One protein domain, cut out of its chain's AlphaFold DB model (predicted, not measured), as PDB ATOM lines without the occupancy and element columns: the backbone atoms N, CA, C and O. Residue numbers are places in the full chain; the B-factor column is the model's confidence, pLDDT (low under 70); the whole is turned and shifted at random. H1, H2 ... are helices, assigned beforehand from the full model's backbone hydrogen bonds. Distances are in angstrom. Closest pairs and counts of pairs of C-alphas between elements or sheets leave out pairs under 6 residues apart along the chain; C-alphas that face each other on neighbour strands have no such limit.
ATOM      1  N   VAL A   2      24.203  -9.206 -55.808       73.31
ATOM      2  CA  VAL A   2      24.661  -8.033 -55.016       73.31
ATOM      3  C   VAL A   2      24.934  -6.818 -55.910       73.31
ATOM      4  O   VAL A   2      24.388  -5.754 -55.669       73.31
ATOM      5  N   MET A   3      25.658  -6.976 -57.025       77.75
ATOM      6  CA  MET A   3      25.888  -5.856 -57.959       77.75
ATOM      7  C   MET A   3      24.595  -5.265 -58.539       77.75
ATOM      8  O   MET A   3      24.506  -4.064 -58.748       77.75
ATOM      9  N   THR A   4      23.571  -6.089 -58.778       78.62
ATOM     10  CA  THR A   4      22.267  -5.613 -59.267       78.62
ATOM     11  C   THR A   4      21.520  -4.811 -58.203       78.62
ATOM     12  O   THR A   4      20.852  -3.848 -58.552       78.62
ATOM     13  N   HIS A   5      21.674  -5.164 -56.924       83.12
ATOM     14  CA  HIS A   5      21.153  -4.387 -55.798       83.12
ATOM     15  C   HIS A   5      21.843  -3.015 -55.699       83.12
ATOM     16  O   HIS A   5      21.172  -1.986 -55.660       83.12
ATOM     17  N   GLU A   6      23.174  -2.974 -55.797       83.50
ATOM     18  CA  GLU A   6      23.931  -1.712 -55.769       83.50
ATOM     19  C   GLU A   6      23.642  -0.804 -56.973       83.50
ATOM     20  O   GLU A   6      23.541   0.416 -56.839       83.50
ATOM     21  N   LEU A   7      23.431  -1.379 -58.159       84.69
ATOM     22  CA  LEU A   7      23.033  -0.609 -59.341       84.69
ATOM     23  C   LEU A   7      21.658   0.055 -59.174       84.69
ATOM     24  O   LEU A   7      21.454   1.153 -59.693       84.69
ATOM     25  N   VAL A   8      20.726  -0.570 -58.446       83.00
ATOM     26  CA  VAL A   8      19.422   0.040 -58.139       83.00
ATOM     27  C   VAL A   8      19.600   1.256 -57.225       83.00
ATOM     28  O   VAL A   8      19.016   2.303 -57.512       83.00
ATOM     29  N   HIS A   9      20.467   1.177 -56.210       84.06
ATOM     30  CA  HIS A   9      20.800   2.333 -55.368       84.06
ATOM     31  C   HIS A   9      21.391   3.494 -56.175       84.06
ATOM     32  O   HIS A   9      20.983   4.644 -55.995       84.06
ATOM     33  N   ILE A  10      22.318   3.199 -57.096       85.56
ATOM     34  CA  ILE A  10      22.929   4.211 -57.971       85.56
ATOM     35  C   ILE A  10      21.869   4.839 -58.884       85.56
ATOM     36  O   ILE A  10      21.783   6.061 -58.982       85.56
ATOM     37  N   LYS A  11      21.011   4.022 -59.508       88.19
ATOM     38  CA  LYS A  11      19.955   4.494 -60.414       88.19
ATOM     39  C   LYS A  11      18.919   5.376 -59.708       88.19
ATOM     40  O   LYS A  11      18.408   6.312 -60.321       88.19
ATOM     41  N   ARG A  12      18.599   5.084 -58.444       81.94
ATOM     42  CA  ARG A  12      17.614   5.830 -57.643       81.94
ATOM     43  C   ARG A  12      18.217   7.000 -56.859       81.94
ATOM     44  O   ARG A  12      17.481   7.705 -56.179       81.94
ATOM     45  N   TRP A  13      19.524   7.246 -56.992       83.44
ATOM     46  CA  TRP A  13      20.232   8.336 -56.308       83.44
ATOM     47  C   TRP A  13      20.161   8.248 -54.777       83.44
ATOM     48  O   TRP A  13      20.251   9.252 -54.069       83.44
ATOM     49  N   ASP A  14      20.062   7.030 -54.250       85.00
ATOM     50  CA  ASP A  14      19.874   6.765 -52.823       85.00
ATOM     51  C   ASP A  14      21.024   7.317 -51.958       85.00
ATOM     52  O   ASP A  14      20.808   7.705 -50.806       85.00
ATOM     53  N   ASN A  15      22.237   7.395 -52.517       84.44
ATOM     54  CA  ASN A  15      23.400   7.994 -51.858       84.44
ATOM     55  C   ASN A  15      23.300   9.523 -51.782       84.44
ATOM     56  O   ASN A  15      23.601  10.095 -50.739       84.44
ATOM     57  N   LEU A  16      22.826  10.185 -52.844       84.06
ATOM     58  CA  LEU A  16      22.617  11.636 -52.838       84.06
ATOM     59  C   LEU A  16      21.554  12.021 -51.805       84.06
ATOM     60  O   LEU A  16      21.771  12.930 -51.006       84.06
ATOM     61  N   VAL A  17      20.447  11.274 -51.770       84.56
ATOM     62  CA  VAL A  17      19.395  11.451 -50.760       84.56
ATOM     63  C   VAL A  17      19.968  11.280 -49.353       84.56
ATOM     64  O   VAL A  17      19.674  12.094 -48.482       84.56
ATOM     65  N   SER A  18      20.851  10.297 -49.140       84.25
ATOM     66  CA  SER A  18      21.526  10.099 -47.851       84.25
ATOM     67  C   SER A  18      22.404  11.288 -47.452       84.25
ATOM     68  O   SER A  18      22.420  11.644 -46.278       84.25
ATOM     69  N   TYR A  19      23.116  11.915 -48.392       86.94
ATOM     70  CA  TYR A  19      23.913  13.111 -48.102       86.94
ATOM     71  C   TYR A  19      23.030  14.310 -47.740       86.94
ATOM     72  O   TYR A  19      23.287  14.978 -46.738       86.94
ATOM     73  N   CYS A  20      21.958  14.555 -48.498       82.94
ATOM     74  CA  CYS A  20      20.999  15.620 -48.191       82.94
ATOM     75  C   CYS A  20      20.316  15.400 -46.834       82.94
ATOM     76  O   CYS A  20      20.181  16.335 -46.046       82.94
ATOM     77  N   GLN A  21      19.927  14.161 -46.540       86.31
ATOM     78  CA  GLN A  21      19.340  13.770 -45.264       86.31
ATOM     79  C   GLN A  21      20.322  13.950 -44.108       86.31
ATOM     80  O   GLN A  21      19.946  14.528 -43.097       86.31
ATOM     81  N   MET A  22      21.584  13.542 -44.266       84.94
ATOM     82  CA  MET A  22      22.624  13.740 -43.250       84.94
ATOM     83  C   MET A  22      22.830  15.228 -42.947       84.94
ATOM     84  O   MET A  22      22.911  15.623 -41.785       84.94
ATOM     85  N   MET A  23      22.857  16.065 -43.987       85.81
ATOM     86  CA  MET A  23      22.942  17.516 -43.844       85.81
ATOM     87  C   MET A  23      21.732  18.063 -43.069       85.81
ATOM     88  O   MET A  23      21.898  18.826 -42.122       85.81
ATOM     89  N   PHE A  24      20.520  17.608 -43.393       84.88
ATOM     90  CA  PHE A  24      19.294  17.997 -42.689       84.88
ATOM     91  C   PHE A  24      19.260  17.524 -41.224       84.88
ATOM     92  O   PHE A  24      18.937  18.305 -40.332       84.88
ATOM     93  N   CYS A  25      19.657  16.279 -40.949       84.75
ATOM     94  CA  CYS A  25      19.801  15.740 -39.596       84.75
ATOM     95  C   CYS A  25      20.869  16.488 -38.793       84.75
ATOM     96  O   CYS A  25      20.701  16.658 -37.592       84.75
ATOM     97  N   SER A  26      21.938  16.966 -39.439       86.62
ATOM     98  CA  SER A  26      22.957  17.795 -38.790       86.62
ATOM     99  C   SER A  26      22.398  19.156 -38.370       86.62
ATOM    100  O   SER A  26      22.643  19.583 -37.244       86.62
ATOM    101  N   PHE A  27      21.586  19.802 -39.216       82.31
ATOM    102  CA  PHE A  27      20.900  21.048 -38.853       82.31
ATOM    103  C   PHE A  27      19.848  20.848 -37.754       82.31
ATOM    104  O   PHE A  27      19.694  21.697 -36.879       82.31
ATOM    105  N   LEU A  28      19.145  19.714 -37.773       84.00
ATOM    106  CA  LEU A  28      18.048  19.391 -36.856       84.00
ATOM    107  C   LEU A  28      18.433  18.382 -35.770       84.00
ATOM    108  O   LEU A  28      17.573  17.671 -35.250       84.00
ATOM    109  N   TRP A  29      19.715  18.316 -35.406       89.81
ATOM    110  CA  TRP A  29      20.256  17.267 -34.536       89.81
ATOM    111  C   TRP A  29      19.551  17.175 -33.171       89.81
ATOM    112  O   TRP A  29      19.472  16.090 -32.590       89.81
ATOM    113  N   PHE A  30      19.001  18.298 -32.692       85.62
ATOM    114  CA  PHE A  30      18.312  18.430 -31.408       85.62
ATOM    115  C   PHE A  30      16.878  17.871 -31.394       85.62
ATOM    116  O   PHE A  30      16.284  17.745 -30.324       85.62
ATOM    117  N   TYR A  31      16.315  17.485 -32.546       80.81
ATOM    118  CA  TYR A  31      14.982  16.883 -32.617       80.81
ATOM    119  C   TYR A  31      15.055  15.347 -32.570       80.81
ATOM    120  O   TYR A  31      15.432  14.721 -33.559       80.81
ATOM    121  N   PRO A  32      14.609  14.672 -31.491       84.00
ATOM    122  CA  PRO A  32      14.718  13.212 -31.367       84.00
ATOM    123  C   PRO A  32      13.943  12.448 -32.454       84.00
ATOM    124  O   PRO A  32      14.328  11.347 -32.850       84.00
ATOM    125  N   PHE A  33      12.872  13.042 -32.988       84.94
ATOM    126  CA  PHE A  33      12.081  12.445 -34.062       84.94
ATOM    127  C   PHE A  33      12.843  12.342 -35.389       84.94
ATOM    128  O   PHE A  33      12.572  11.407 -36.143       84.94
ATOM    129  N   ILE A  34      13.817  13.225 -35.663       83.88
ATOM    130  CA  ILE A  34      14.572  13.171 -36.923       83.88
ATOM    131  C   ILE A  34      15.393  11.887 -37.019       83.88
ATOM    132  O   ILE A  34      15.432  11.255 -38.066       83.88
ATOM    133  N   TRP A  35      15.944  11.432 -35.894       83.56
ATOM    134  CA  TRP A  35      16.704  10.187 -35.802       83.56
ATOM    135  C   TRP A  35      15.823   8.946 -35.982       83.56
ATOM    136  O   TRP A  35      16.263   7.929 -36.515       83.56
ATOM    137  N   ILE A  36      14.555   9.011 -35.563       82.25
ATOM    138  CA  ILE A  36      13.583   7.933 -35.798       82.25
ATOM    139  C   ILE A  36      13.206   7.877 -37.283       82.25
ATOM    140  O   ILE A  36      13.106   6.786 -37.850       82.25
ATOM    141  N   ILE A  37      12.997   9.040 -37.904       83.56
ATOM    142  CA  ILE A  37      12.700   9.161 -39.335       83.56
ATOM    143  C   ILE A  37      13.880   8.645 -40.158       83.56
ATOM    144  O   ILE A  37      13.669   7.814 -41.034       83.56
ATOM    145  N   ASP A  38      15.102   9.056 -39.823       84.62
ATOM    146  CA  ASP A  38      16.338   8.630 -40.482       84.62
ATOM    147  C   ASP A  38      16.477   7.100 -40.498       84.62
ATOM    148  O   ASP A  38      16.589   6.477 -41.560       84.62
ATOM    149  N   ARG A  39      16.306   6.468 -39.328       80.31
ATOM    150  CA  ARG A  39      16.313   5.005 -39.192       80.31
ATOM    151  C   ARG A  39      15.218   4.324 -40.011       80.31
ATOM    152  O   ARG A  39      15.467   3.274 -40.602       80.31
ATOM    153  N   LYS A  40      14.002   4.881 -40.045       82.62
ATOM    154  CA  LYS A  40      12.903   4.324 -40.852       82.62
ATOM    155  C   LYS A  40      13.175   4.467 -42.347       82.62
ATOM    156  O   LYS A  40      12.918   3.522 -43.085       82.62
ATOM    157  N   LEU A  41      13.720   5.601 -42.779       82.94
ATOM    158  CA  LEU A  41      14.007   5.875 -44.184       82.94
ATOM    159  C   LEU A  41      15.064   4.910 -44.725       82.94
ATOM    160  O   LEU A  41      14.876   4.349 -45.801       82.94
ATOM    161  N   LEU A  42      16.110   4.630 -43.940       81.56
ATOM    162  CA  LEU A  42      17.113   3.617 -44.278       81.56
ATOM    163  C   LEU A  42      16.487   2.230 -44.487       81.56
ATOM    164  O   LEU A  42      16.782   1.563 -45.476       81.56
ATOM    165  N   VAL A  43      15.584   1.803 -43.596       79.31
ATOM    166  CA  VAL A  43      14.921   0.491 -43.697       79.31
ATOM    167  C   VAL A  43      14.009   0.400 -44.924       79.31
ATOM    168  O   VAL A  43      14.035  -0.611 -45.623       79.31
ATOM    169  N   GLU A  44      13.220   1.437 -45.205       80.56
ATOM    170  CA  GLU A  44      12.346   1.478 -46.387       80.56
ATOM    171  C   GLU A  44      13.153   1.505 -47.694       80.56
ATOM    172  O   GLU A  44      12.773   0.868 -48.675       80.56
ATOM    173  N   ARG A  45      14.307   2.182 -47.702       83.06
ATOM    174  CA  ARG A  45      15.190   2.284 -48.870       83.06
ATOM    175  C   ARG A  45      15.740   0.928 -49.306       83.06
ATOM    176  O   ARG A  45      15.683   0.613 -50.497       83.06
ATOM    177  N   GLU A  46      16.226   0.136 -48.348       82.81
ATOM    178  CA  GLU A  46      16.697  -1.238 -48.573       82.81
ATOM    179  C   GLU A  46      15.553  -2.141 -49.056       82.81
ATOM    180  O   GLU A  46      15.712  -2.886 -50.017       82.81
ATOM    181  N   GLN A  47      14.363  -2.024 -48.453       80.62
ATOM    182  CA  GLN A  47      13.195  -2.816 -48.859       80.62
ATOM    183  C   GLN A  47      12.719  -2.487 -50.276       80.62
ATOM    184  O   GLN A  47      12.322  -3.382 -51.018       80.62
ATOM    185  N   ALA A  48      12.754  -1.214 -50.662       80.81
ATOM    186  CA  ALA A  48      12.387  -0.802 -52.006       80.81
ATOM    187  C   ALA A  48      13.423  -1.267 -53.046       80.81
ATOM    188  O   ALA A  48      13.053  -1.580 -54.173       80.81
ATOM    189  N   CYS A  49      14.707  -1.347 -52.677       80.25
ATOM    190  CA  CYS A  49      15.726  -1.945 -53.545       80.25
ATOM    191  C   CYS A  49      15.538  -3.456 -53.699       80.25
ATOM    192  O   CYS A  49      15.593  -3.949 -54.824       80.25
ATOM    193  N   ASP A  50      15.238  -4.174 -52.613       81.88
ATOM    194  CA  ASP A  50      14.888  -5.601 -52.663       81.88
ATOM    195  C   ASP A  50      13.723  -5.859 -53.625       81.88
ATOM    196  O   ASP A  50      13.775  -6.777 -54.443       81.88
ATOM    197  N   GLU A  51      12.682  -5.026 -53.559       81.56
ATOM    198  CA  GLU A  51      11.520  -5.136 -54.438       81.56
ATOM    199  C   GLU A  51      11.885  -4.910 -55.910       81.56
ATOM    200  O   GLU A  51      11.486  -5.698 -56.770       81.56
ATOM    201  N   ASP A  52      12.660  -3.868 -56.213       81.56
ATOM    202  CA  ASP A  52      13.079  -3.585 -57.585       81.56
ATOM    203  C   ASP A  52      13.986  -4.697 -58.142       81.56
ATOM    204  O   ASP A  52      13.806  -5.112 -59.284       81.56
ATOM    205  N   VAL A  53      14.894  -5.268 -57.340       81.44
ATOM    206  CA  VAL A  53      15.729  -6.412 -57.759       81.44
ATOM    207  C   VAL A  53      14.877  -7.646 -58.074       81.44
ATOM    208  O   VAL A  53      15.110  -8.304 -59.092       81.44
ATOM    209  N   LEU A  54      13.865  -7.937 -57.253       78.50
ATOM    210  CA  LEU A  54      12.936  -9.048 -57.484       78.50
ATOM    211  C   LEU A  54      12.086  -8.862 -58.750       78.50
ATOM    212  O   LEU A  54      11.699  -9.851 -59.371       78.50
ATOM    213  N   ARG A  55      11.824  -7.618 -59.176       75.81
ATOM    214  CA  ARG A  55      11.132  -7.334 -60.447       75.81
ATOM    215  C   ARG A  55      11.986  -7.656 -61.672       75.81
ATOM    216  O   ARG A  55      11.433  -8.043 -62.697       75.81
ATOM    217  N   PHE A  56      13.308  -7.496 -61.585       72.69
ATOM    218  CA  PHE A  56      14.226  -7.772 -62.699       72.69
ATOM    219  C   PHE A  56      14.707  -9.228 -62.752       72.69
ATOM    220  O   PHE A  56      15.092  -9.695 -63.821       72.69
ATOM    221  N   SER A  57      14.689  -9.953 -61.628       66.50
ATOM    222  CA  SER A  57      15.128 -11.350 -61.554       66.50
ATOM    223  C   SER A  57      14.106 -12.212 -60.796       66.50
ATOM    224  O   SER A  57      14.131 -12.235 -59.565       66.50
ATOM    225  N   PRO A  58      13.240 -12.970 -61.496       61.88
ATOM    226  CA  PRO A  58      12.147 -13.735 -60.882       61.88
ATOM    227  C   PRO A  58      12.604 -14.930 -60.021       61.88
ATOM    228  O   PRO A  58      11.800 -15.499 -59.283       61.88
ATOM    229  N   PHE A  59      13.885 -15.311 -60.065       65.88
ATOM    230  CA  PHE A  59      14.451 -16.375 -59.229       65.88
ATOM    231  C   PHE A  59      14.776 -15.866 -57.811       65.88
ATOM    232  O   PHE A  59      15.918 -15.548 -57.475       65.88
ATOM    233  N   SER A  60      13.754 -15.809 -56.955       65.50
ATOM    234  CA  SER A  60      13.855 -15.415 -55.537       65.50
ATOM    235  C   SER A  60      14.770 -16.330 -54.700       65.50
ATOM    236  O   SER A  60      15.346 -15.892 -53.697       65.50
ATOM    237  N   GLY A  61      14.951 -17.588 -55.117       70.94
ATOM    238  CA  GLY A  61      15.783 -18.581 -54.427       70.94
ATOM    239  C   GLY A  61      17.281 -18.255 -54.430       70.94
ATOM    240  O   GLY A  61      17.949 -18.383 -53.400       70.94
ATOM    241  N   ASP A  62      17.810 -17.752 -55.547       78.25
ATOM    242  CA  ASP A  62      19.236 -17.416 -55.667       78.25
ATOM    243  C   ASP A  62      19.579 -16.144 -54.888       78.25
ATOM    244  O   ASP A  62      20.629 -16.042 -54.244       78.25
ATOM    245  N   TYR A  63      18.654 -15.182 -54.896       79.75
ATOM    246  CA  TYR A  63      18.791 -13.937 -54.155       79.75
ATOM    247  C   TYR A  63      18.761 -14.168 -52.635       79.75
ATOM    248  O   TYR A  63      19.667 -13.725 -51.926       79.75
ATOM    249  N   THR A  64      17.785 -14.935 -52.132       77.75
ATOM    250  CA  THR A  64      17.691 -15.283 -50.700       77.75
ATOM    251  C   THR A  64      18.879 -16.118 -50.227       77.75
ATOM    252  O   THR A  64      19.389 -15.876 -49.134       77.75
ATOM    253  N   SER A  65      19.390 -17.032 -51.058       80.38
ATOM    254  CA  SER A  65      20.602 -17.812 -50.766       80.38
ATOM    255  C   SER A  65      21.848 -16.932 -50.641       80.38
ATOM    256  O   SER A  65      22.703 -17.165 -49.783       80.38
ATOM    257  N   CYS A  66      21.955 -15.895 -51.476       79.12
ATOM    258  CA  CYS A  66      23.026 -14.909 -51.386       79.12
ATOM    259  C   CYS A  66      22.906 -14.070 -50.104       79.12
ATOM    260  O   CYS A  66      23.874 -13.957 -49.350       79.12
ATOM    261  N   LEU A  67      21.703 -13.573 -49.799       80.19
ATOM    262  CA  LEU A  67      21.429 -12.790 -48.592       80.19
ATOM    263  C   LEU A  67      21.666 -13.605 -47.309       80.19
ATOM    264  O   LEU A  67      22.225 -13.097 -46.340       80.19
ATOM    265  N   TRP A  68      21.314 -14.893 -47.323       79.44
ATOM    266  CA  TRP A  68      21.550 -15.826 -46.221       79.44
ATOM    267  C   TRP A  68      23.041 -16.066 -45.956       79.44
ATOM    268  O   TRP A  68      23.461 -16.120 -44.798       79.44
ATOM    269  N   LYS A  69      23.873 -16.158 -47.005       83.19
ATOM    270  CA  LYS A  69      25.337 -16.249 -46.851       83.19
ATOM    271  C   LYS A  69      25.911 -14.995 -46.187       83.19
ATOM    272  O   LYS A  69      26.727 -15.123 -45.277       83.19
ATOM    273  N   VAL A  70      25.446 -13.810 -46.589       80.31
ATOM    274  CA  VAL A  70      25.843 -12.529 -45.977       80.31
ATOM    275  C   VAL A  70      25.376 -12.454 -44.522       80.31
ATOM    276  O   VAL A  70      26.157 -12.116 -43.640       80.31
ATOM    277  N   PHE A  71      24.137 -12.858 -44.241       79.00
ATOM    278  CA  PHE A  71      23.596 -12.910 -42.883       79.00
ATOM    279  C   PHE A  71      24.412 -13.819 -41.963       79.00
ATOM    280  O   PHE A  71      24.774 -13.412 -40.859       79.00
ATOM    281  N   ARG A  72      24.755 -15.025 -42.432       77.56
ATOM    282  CA  ARG A  72      25.598 -15.967 -41.687       77.56
ATOM    283  C   ARG A  72      26.992 -15.395 -41.420       77.56
ATOM    284  O   ARG A  72      27.528 -15.614 -40.338       77.56
ATOM    285  N   PHE A  73      27.560 -14.665 -42.379       77.69
ATOM    286  CA  PHE A  73      28.849 -13.995 -42.215       77.69
ATOM    287  C   PHE A  73      28.781 -12.880 -41.159       77.69
ATOM    288  O   PHE A  73      29.591 -12.863 -40.237       77.69
ATOM    289  N   CYS A  74      27.769 -12.010 -41.225       67.62
ATOM    290  CA  CYS A  74      27.590 -10.912 -40.271       67.62
ATOM    291  C   CYS A  74      27.276 -11.394 -38.845       67.62
ATOM    292  O   CYS A  74      27.801 -10.836 -37.890       67.62
ATOM    293  N   LEU A  75      26.462 -12.442 -38.680       66.25
ATOM    294  CA  LEU A  75      26.197 -13.042 -37.364       66.25
ATOM    295  C   LEU A  75      27.420 -13.749 -36.761       66.25
ATOM    296  O   LEU A  75      27.497 -13.897 -35.543       66.25
ATOM    297  N   GLY A  76      28.362 -14.197 -37.596       62.97
ATOM    298  CA  GLY A  76      29.616 -14.809 -37.151       62.97
ATOM    299  C   GLY A  76      30.627 -13.802 -36.590       62.97
ATOM    300  O   GLY A  76      31.549 -14.200 -35.885       62.97
ATOM    301  N   GLN A  77      30.448 -12.507 -36.864       60.12
ATOM    302  CA  GLN A  77      31.301 -11.422 -36.383       60.12
ATOM    303  C   GLN A  77      30.562 -10.596 -35.322       60.12
ATOM    304  O   GLN A  77      30.182  -9.450 -35.548       60.12
ATOM    305  N   ASN A  78      30.355 -11.174 -34.136       50.03
ATOM    306  CA  ASN A  78      29.925 -10.404 -32.966       50.03
ATOM    307  C   ASN A  78      31.094  -9.542 -32.468       50.03
ATOM    308  O   ASN A  78      31.852  -9.940 -31.587       50.03
ATOM    309  N   VAL A  79      31.256  -8.358 -33.053       53.03
ATOM    310  CA  VAL A  79      32.192  -7.348 -32.554       53.03
ATOM    311  C   VAL A  79      31.540  -6.664 -31.351       53.03
ATOM    312  O   VAL A  79      30.467  -6.069 -31.476       53.03
ATOM    313  N   ALA A  80      32.150  -6.782 -30.170       45.50
ATOM    314  CA  ALA A  80      31.639  -6.158 -28.952       45.50
ATOM    315  C   ALA A  80      31.465  -4.639 -29.162       45.50
ATOM    316  O   ALA A  80      32.410  -3.950 -29.534       45.50
ATOM    317  N   GLY A  81      30.248  -4.128 -28.950       50.53
ATOM    318  CA  GLY A  81      29.920  -2.700 -29.075       50.53
ATOM    319  C   GLY A  81      29.286  -2.264 -30.403       50.53
ATOM    320  O   GLY A  81      28.779  -1.147 -30.485       50.53
ATOM    321  N   ALA A  82      29.221  -3.124 -31.424       48.03
ATOM    322  CA  ALA A  82      28.450  -2.828 -32.628       48.03
ATOM    323  C   ALA A  82      26.956  -3.071 -32.358       48.03
ATOM    324  O   ALA A  82      26.543  -4.181 -32.022       48.03
ATOM    325  N   SER A  83      26.126  -2.031 -32.494       44.06
ATOM    326  CA  SER A  83      24.672  -2.184 -32.394       44.06
ATOM    327  C   SER A  83      24.192  -3.247 -33.387       44.06
ATOM    328  O   SER A  83      24.353  -3.101 -34.597       44.06
ATOM    329  N   SER A  84      23.530  -4.285 -32.878       49.31
ATOM    330  CA  SER A  84      22.936  -5.421 -33.606       49.31
ATOM    331  C   SER A  84      21.818  -5.043 -34.600       49.31
ATOM    332  O   SER A  84      21.128  -5.908 -35.148       49.31
ATOM    333  N   ALA A  85      21.655  -3.749 -34.886       49.09
ATOM    334  CA  ALA A  85      20.678  -3.191 -35.810       49.09
ATOM    335  C   ALA A  85      20.848  -3.723 -37.245       49.09
ATOM    336  O   ALA A  85      19.852  -3.972 -37.925       49.09
ATOM    337  N   ALA A  86      22.086  -3.966 -37.693       52.06
ATOM    338  CA  ALA A  86      22.350  -4.516 -39.025       52.06
ATOM    339  C   ALA A  86      21.773  -5.939 -39.194       52.06
ATOM    340  O   ALA A  86      21.150  -6.244 -40.213       52.06
ATOM    341  N   GLY A  87      21.898  -6.793 -38.170       58.12
ATOM    342  CA  GLY A  87      21.399  -8.173 -38.201       58.12
ATOM    343  C   GLY A  87      19.870  -8.276 -38.155       58.12
ATOM    344  O   GLY A  87      19.283  -9.088 -38.874       58.12
ATOM    345  N   PHE A  88      19.208  -7.426 -37.360       60.25
ATOM    346  CA  PHE A  88      17.742  -7.408 -37.257       60.25
ATOM    347  C   PHE A  88      17.069  -6.974 -38.570       60.25
ATOM    348  O   PHE A  88      16.065  -7.560 -38.982       60.25
ATOM    349  N   ASN A  89      17.657  -5.999 -39.271       70.19
ATOM    350  CA  ASN A  89      17.162  -5.542 -40.569       70.19
ATOM    351  C   ASN A  89      17.290  -6.622 -41.652       70.19
ATOM    352  O   ASN A  89      16.352  -6.825 -42.424       70.19
ATOM    353  N   LEU A  90      18.402  -7.361 -41.678       76.62
ATOM    354  CA  LEU A  90      18.626  -8.409 -42.676       76.62
ATOM    355  C   LEU A  90      17.680  -9.604 -42.486       76.62
ATOM    356  O   LEU A  90      17.090 -10.072 -43.458       76.62
ATOM    357  N   LYS A  91      17.444 -10.036 -41.237       79.19
ATOM    358  CA  LYS A  91      16.437 -11.066 -40.916       79.19
ATOM    359  C   LYS A  91      15.053 -10.678 -41.450       79.19
ATOM    360  O   LYS A  91      14.402 -11.479 -42.118       79.19
ATOM    361  N   ARG A  92      14.632  -9.432 -41.198       75.75
ATOM    362  CA  ARG A  92      13.336  -8.897 -41.638       75.75
ATOM    363  C   ARG A  92      13.212  -8.847 -43.166       75.75
ATOM    364  O   ARG A  92      12.128  -9.104 -43.683       75.75
ATOM    365  N   ARG A  93      14.302  -8.549 -43.887       81.06
ATOM    366  CA  ARG A  93      14.349  -8.586 -45.363       81.06
ATOM    367  C   ARG A  93      14.112  -9.999 -45.899       81.06
ATOM    368  O   ARG A  93      13.215 -10.182 -46.715       81.06
ATOM    369  N   ILE A  94      14.835 -11.001 -45.384       80.50
ATOM    370  CA  ILE A  94      14.687 -12.411 -45.807       80.50
ATOM    371  C   ILE A  94      13.254 -12.901 -45.579       80.50
ATOM    372  O   ILE A  94      12.640 -13.456 -46.487       80.50
ATOM    373  N   GLU A  95      12.707 -12.652 -44.388       81.94
ATOM    374  CA  GLU A  95      11.345 -13.053 -44.028       81.94
ATOM    375  C   GLU A  95      10.301 -12.416 -44.959       81.94
ATOM    376  O   GLU A  95       9.401 -13.098 -45.453       81.94
ATOM    377  N   LYS A  96      10.456 -11.122 -45.280       76.81
ATOM    378  CA  LYS A  96       9.549 -10.401 -46.185       76.81
ATOM    379  C   LYS A  96       9.615 -10.955 -47.615       76.81
ATOM    380  O   LYS A  96       8.561 -11.188 -48.203       76.81
ATOM    381  N   ILE A  97      10.812 -11.247 -48.133       78.62
ATOM    382  CA  ILE A  97      11.017 -11.833 -49.473       78.62
ATOM    383  C   ILE A  97      10.417 -13.247 -49.557       78.62
ATOM    384  O   ILE A  97       9.712 -13.558 -50.515       78.62
ATOM    385  N   MET A  98      10.641 -14.088 -48.541       76.31
ATOM    386  CA  MET A  98      10.100 -15.454 -48.486       76.31
ATOM    387  C   MET A  98       8.580 -15.485 -48.318       76.31
ATOM    388  O   MET A  98       7.922 -16.395 -48.809       76.31
ATOM    389  N   SER A  99       8.006 -14.481 -47.650       77.25
ATOM    390  CA  SER A  99       6.560 -14.407 -47.435       77.25
ATOM    391  C   SER A  99       5.751 -14.113 -48.707       77.25
ATOM    392  O   SER A  99       4.525 -14.204 -48.663       77.25
ATOM    393  N   GLY A 100       6.393 -13.710 -49.816       66.56
ATOM    394  CA  GLY A 100       5.725 -13.349 -51.077       66.56
ATOM    395  C   GLY A 100       4.800 -12.124 -50.985       66.56
ATOM    396  O   GLY A 100       4.179 -11.730 -51.969       66.56
ATOM    397  N   LYS A 101       4.706 -11.494 -49.808       64.12
ATOM    398  CA  LYS A 101       3.866 -10.326 -49.537       64.12
ATOM    399  C   LYS A 101       4.611  -9.059 -49.944       64.12
ATOM    400  O   LYS A 101       5.090  -8.298 -49.101       64.12
ATOM    401  N   VAL A 102       4.712  -8.830 -51.250       58.41
ATOM    402  CA  VAL A 102       5.087  -7.515 -51.785       58.41
ATOM    403  C   VAL A 102       3.965  -6.542 -51.406       58.41
ATOM    404  O   VAL A 102       2.788  -6.823 -51.625       58.41
ATOM    405  N   GLN A 103       4.312  -5.470 -50.698       64.88
ATOM    406  CA  GLN A 103       3.350  -4.681 -49.930       64.88
ATOM    407  C   GLN A 103       2.326  -3.906 -50.773       64.88
ATOM    408  O   GLN A 103       2.476  -3.663 -51.967       64.88
ATOM    409  N   ILE A 104       1.262  -3.525 -50.064       58.91
ATOM    410  CA  ILE A 104       0.084  -2.775 -50.494       58.91
ATOM    411  C   ILE A 104       0.498  -1.538 -51.306       58.91
ATOM    412  O   ILE A 104       1.163  -0.637 -50.792       58.91
TER     413      ILE A 104
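Overview. This is residues 2 to 104 of the 284 residues of the protein "Peptidase_M56 domain-containing protein" of Acidobacteria bacterium (UniProt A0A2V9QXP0). Two helical hairpins, H2 with H3 and H4 with H5, spread from each other like a V, with the long helix H3 in the middle and the short helix H1 crossing its later half. H5 is the helix of the second hairpin that packs on H3, and the turns at residues 27 to 33 and 76 to 83 stick out at the open ends. The printed part has 103 residues with five named helices, H1 to H5 in order along the chain, and no named strand; the class is all helix. It is only just compact, close to loose, with a radius of gyration of the C-alphas of 15.2 A and spans of 44 by 34 by 26 A.

Arrangement. Begin with H1, residues 2 to 11, which touches the hub H3, residues 32 to 56, with residues 49 to 53 of H3 alone. Their closest C-alphas are those of His 5 and Val 53, 6.1 A apart, at a steep tilt of 65 degrees, opposite ways. Next comes H2, residues 14 to 27, a hairpin with H3 at a shallow tilt of 3 degrees; look at the C-alphas of Cys 25 and Ile 34, their closest, 6.4 A apart. H3 touches H2 with residues 34 to 45 alone. H4, residues 60 to 76, and H5, residues 85 to 98, form another hairpin at a shallow tilt of 22 degrees, their closest C-alphas being those of Thr 64 and Ile 94 at 6.4 A. H5 touches residues 43 to 50 of H3 alone, with the C-alphas of Gln 47 and Arg 93 closest at 6.8 A; the tilt of 37 degrees, the same way, is only just steep. H3 and H4 are close but not clearly touching, with the C-alphas of Leu 54 and Ser 60 closest at 6.7 A. H2 is apart from H4 and H5, and H1 is apart from H5. The helix packing is part aligned, part crossed: of four touching pairs, two are at a shallow tilt. Every O i to N i+4 pair is within hydrogen-bond range in H1, H2, H4 and H5; in H3 it is 20 of 21.

Along the chain. Find C-alpha 2 at (24.661, -8.033, -55.016), where H1 begins; it runs 14.4 A to C-alpha 11. H2 covers 20.0 A from Asp 14 to Phe 27. H3 starts at C-alpha 32, (14.718, 13.212, -31.367), and runs 37.7 A to Phe 56. H4 covers 24.2 A from Ser 60 to Gly 76, and H5 20.6 A from Ala 85 to C-alpha 98 at (10.100, -15.454, -48.486).

Size, cuts and confidence. The two C-alphas farthest apart, those of Phe 30 and Phe 59, are 44.7 A apart. The printed part has no cut and no long link; the link from H4 to H5, eight residues, is short, and the others are tight. Mean pLDDT of the printed part is 75.9; look for values under 70 at residues 57 to 60, 74 to 88 and 100 to 104.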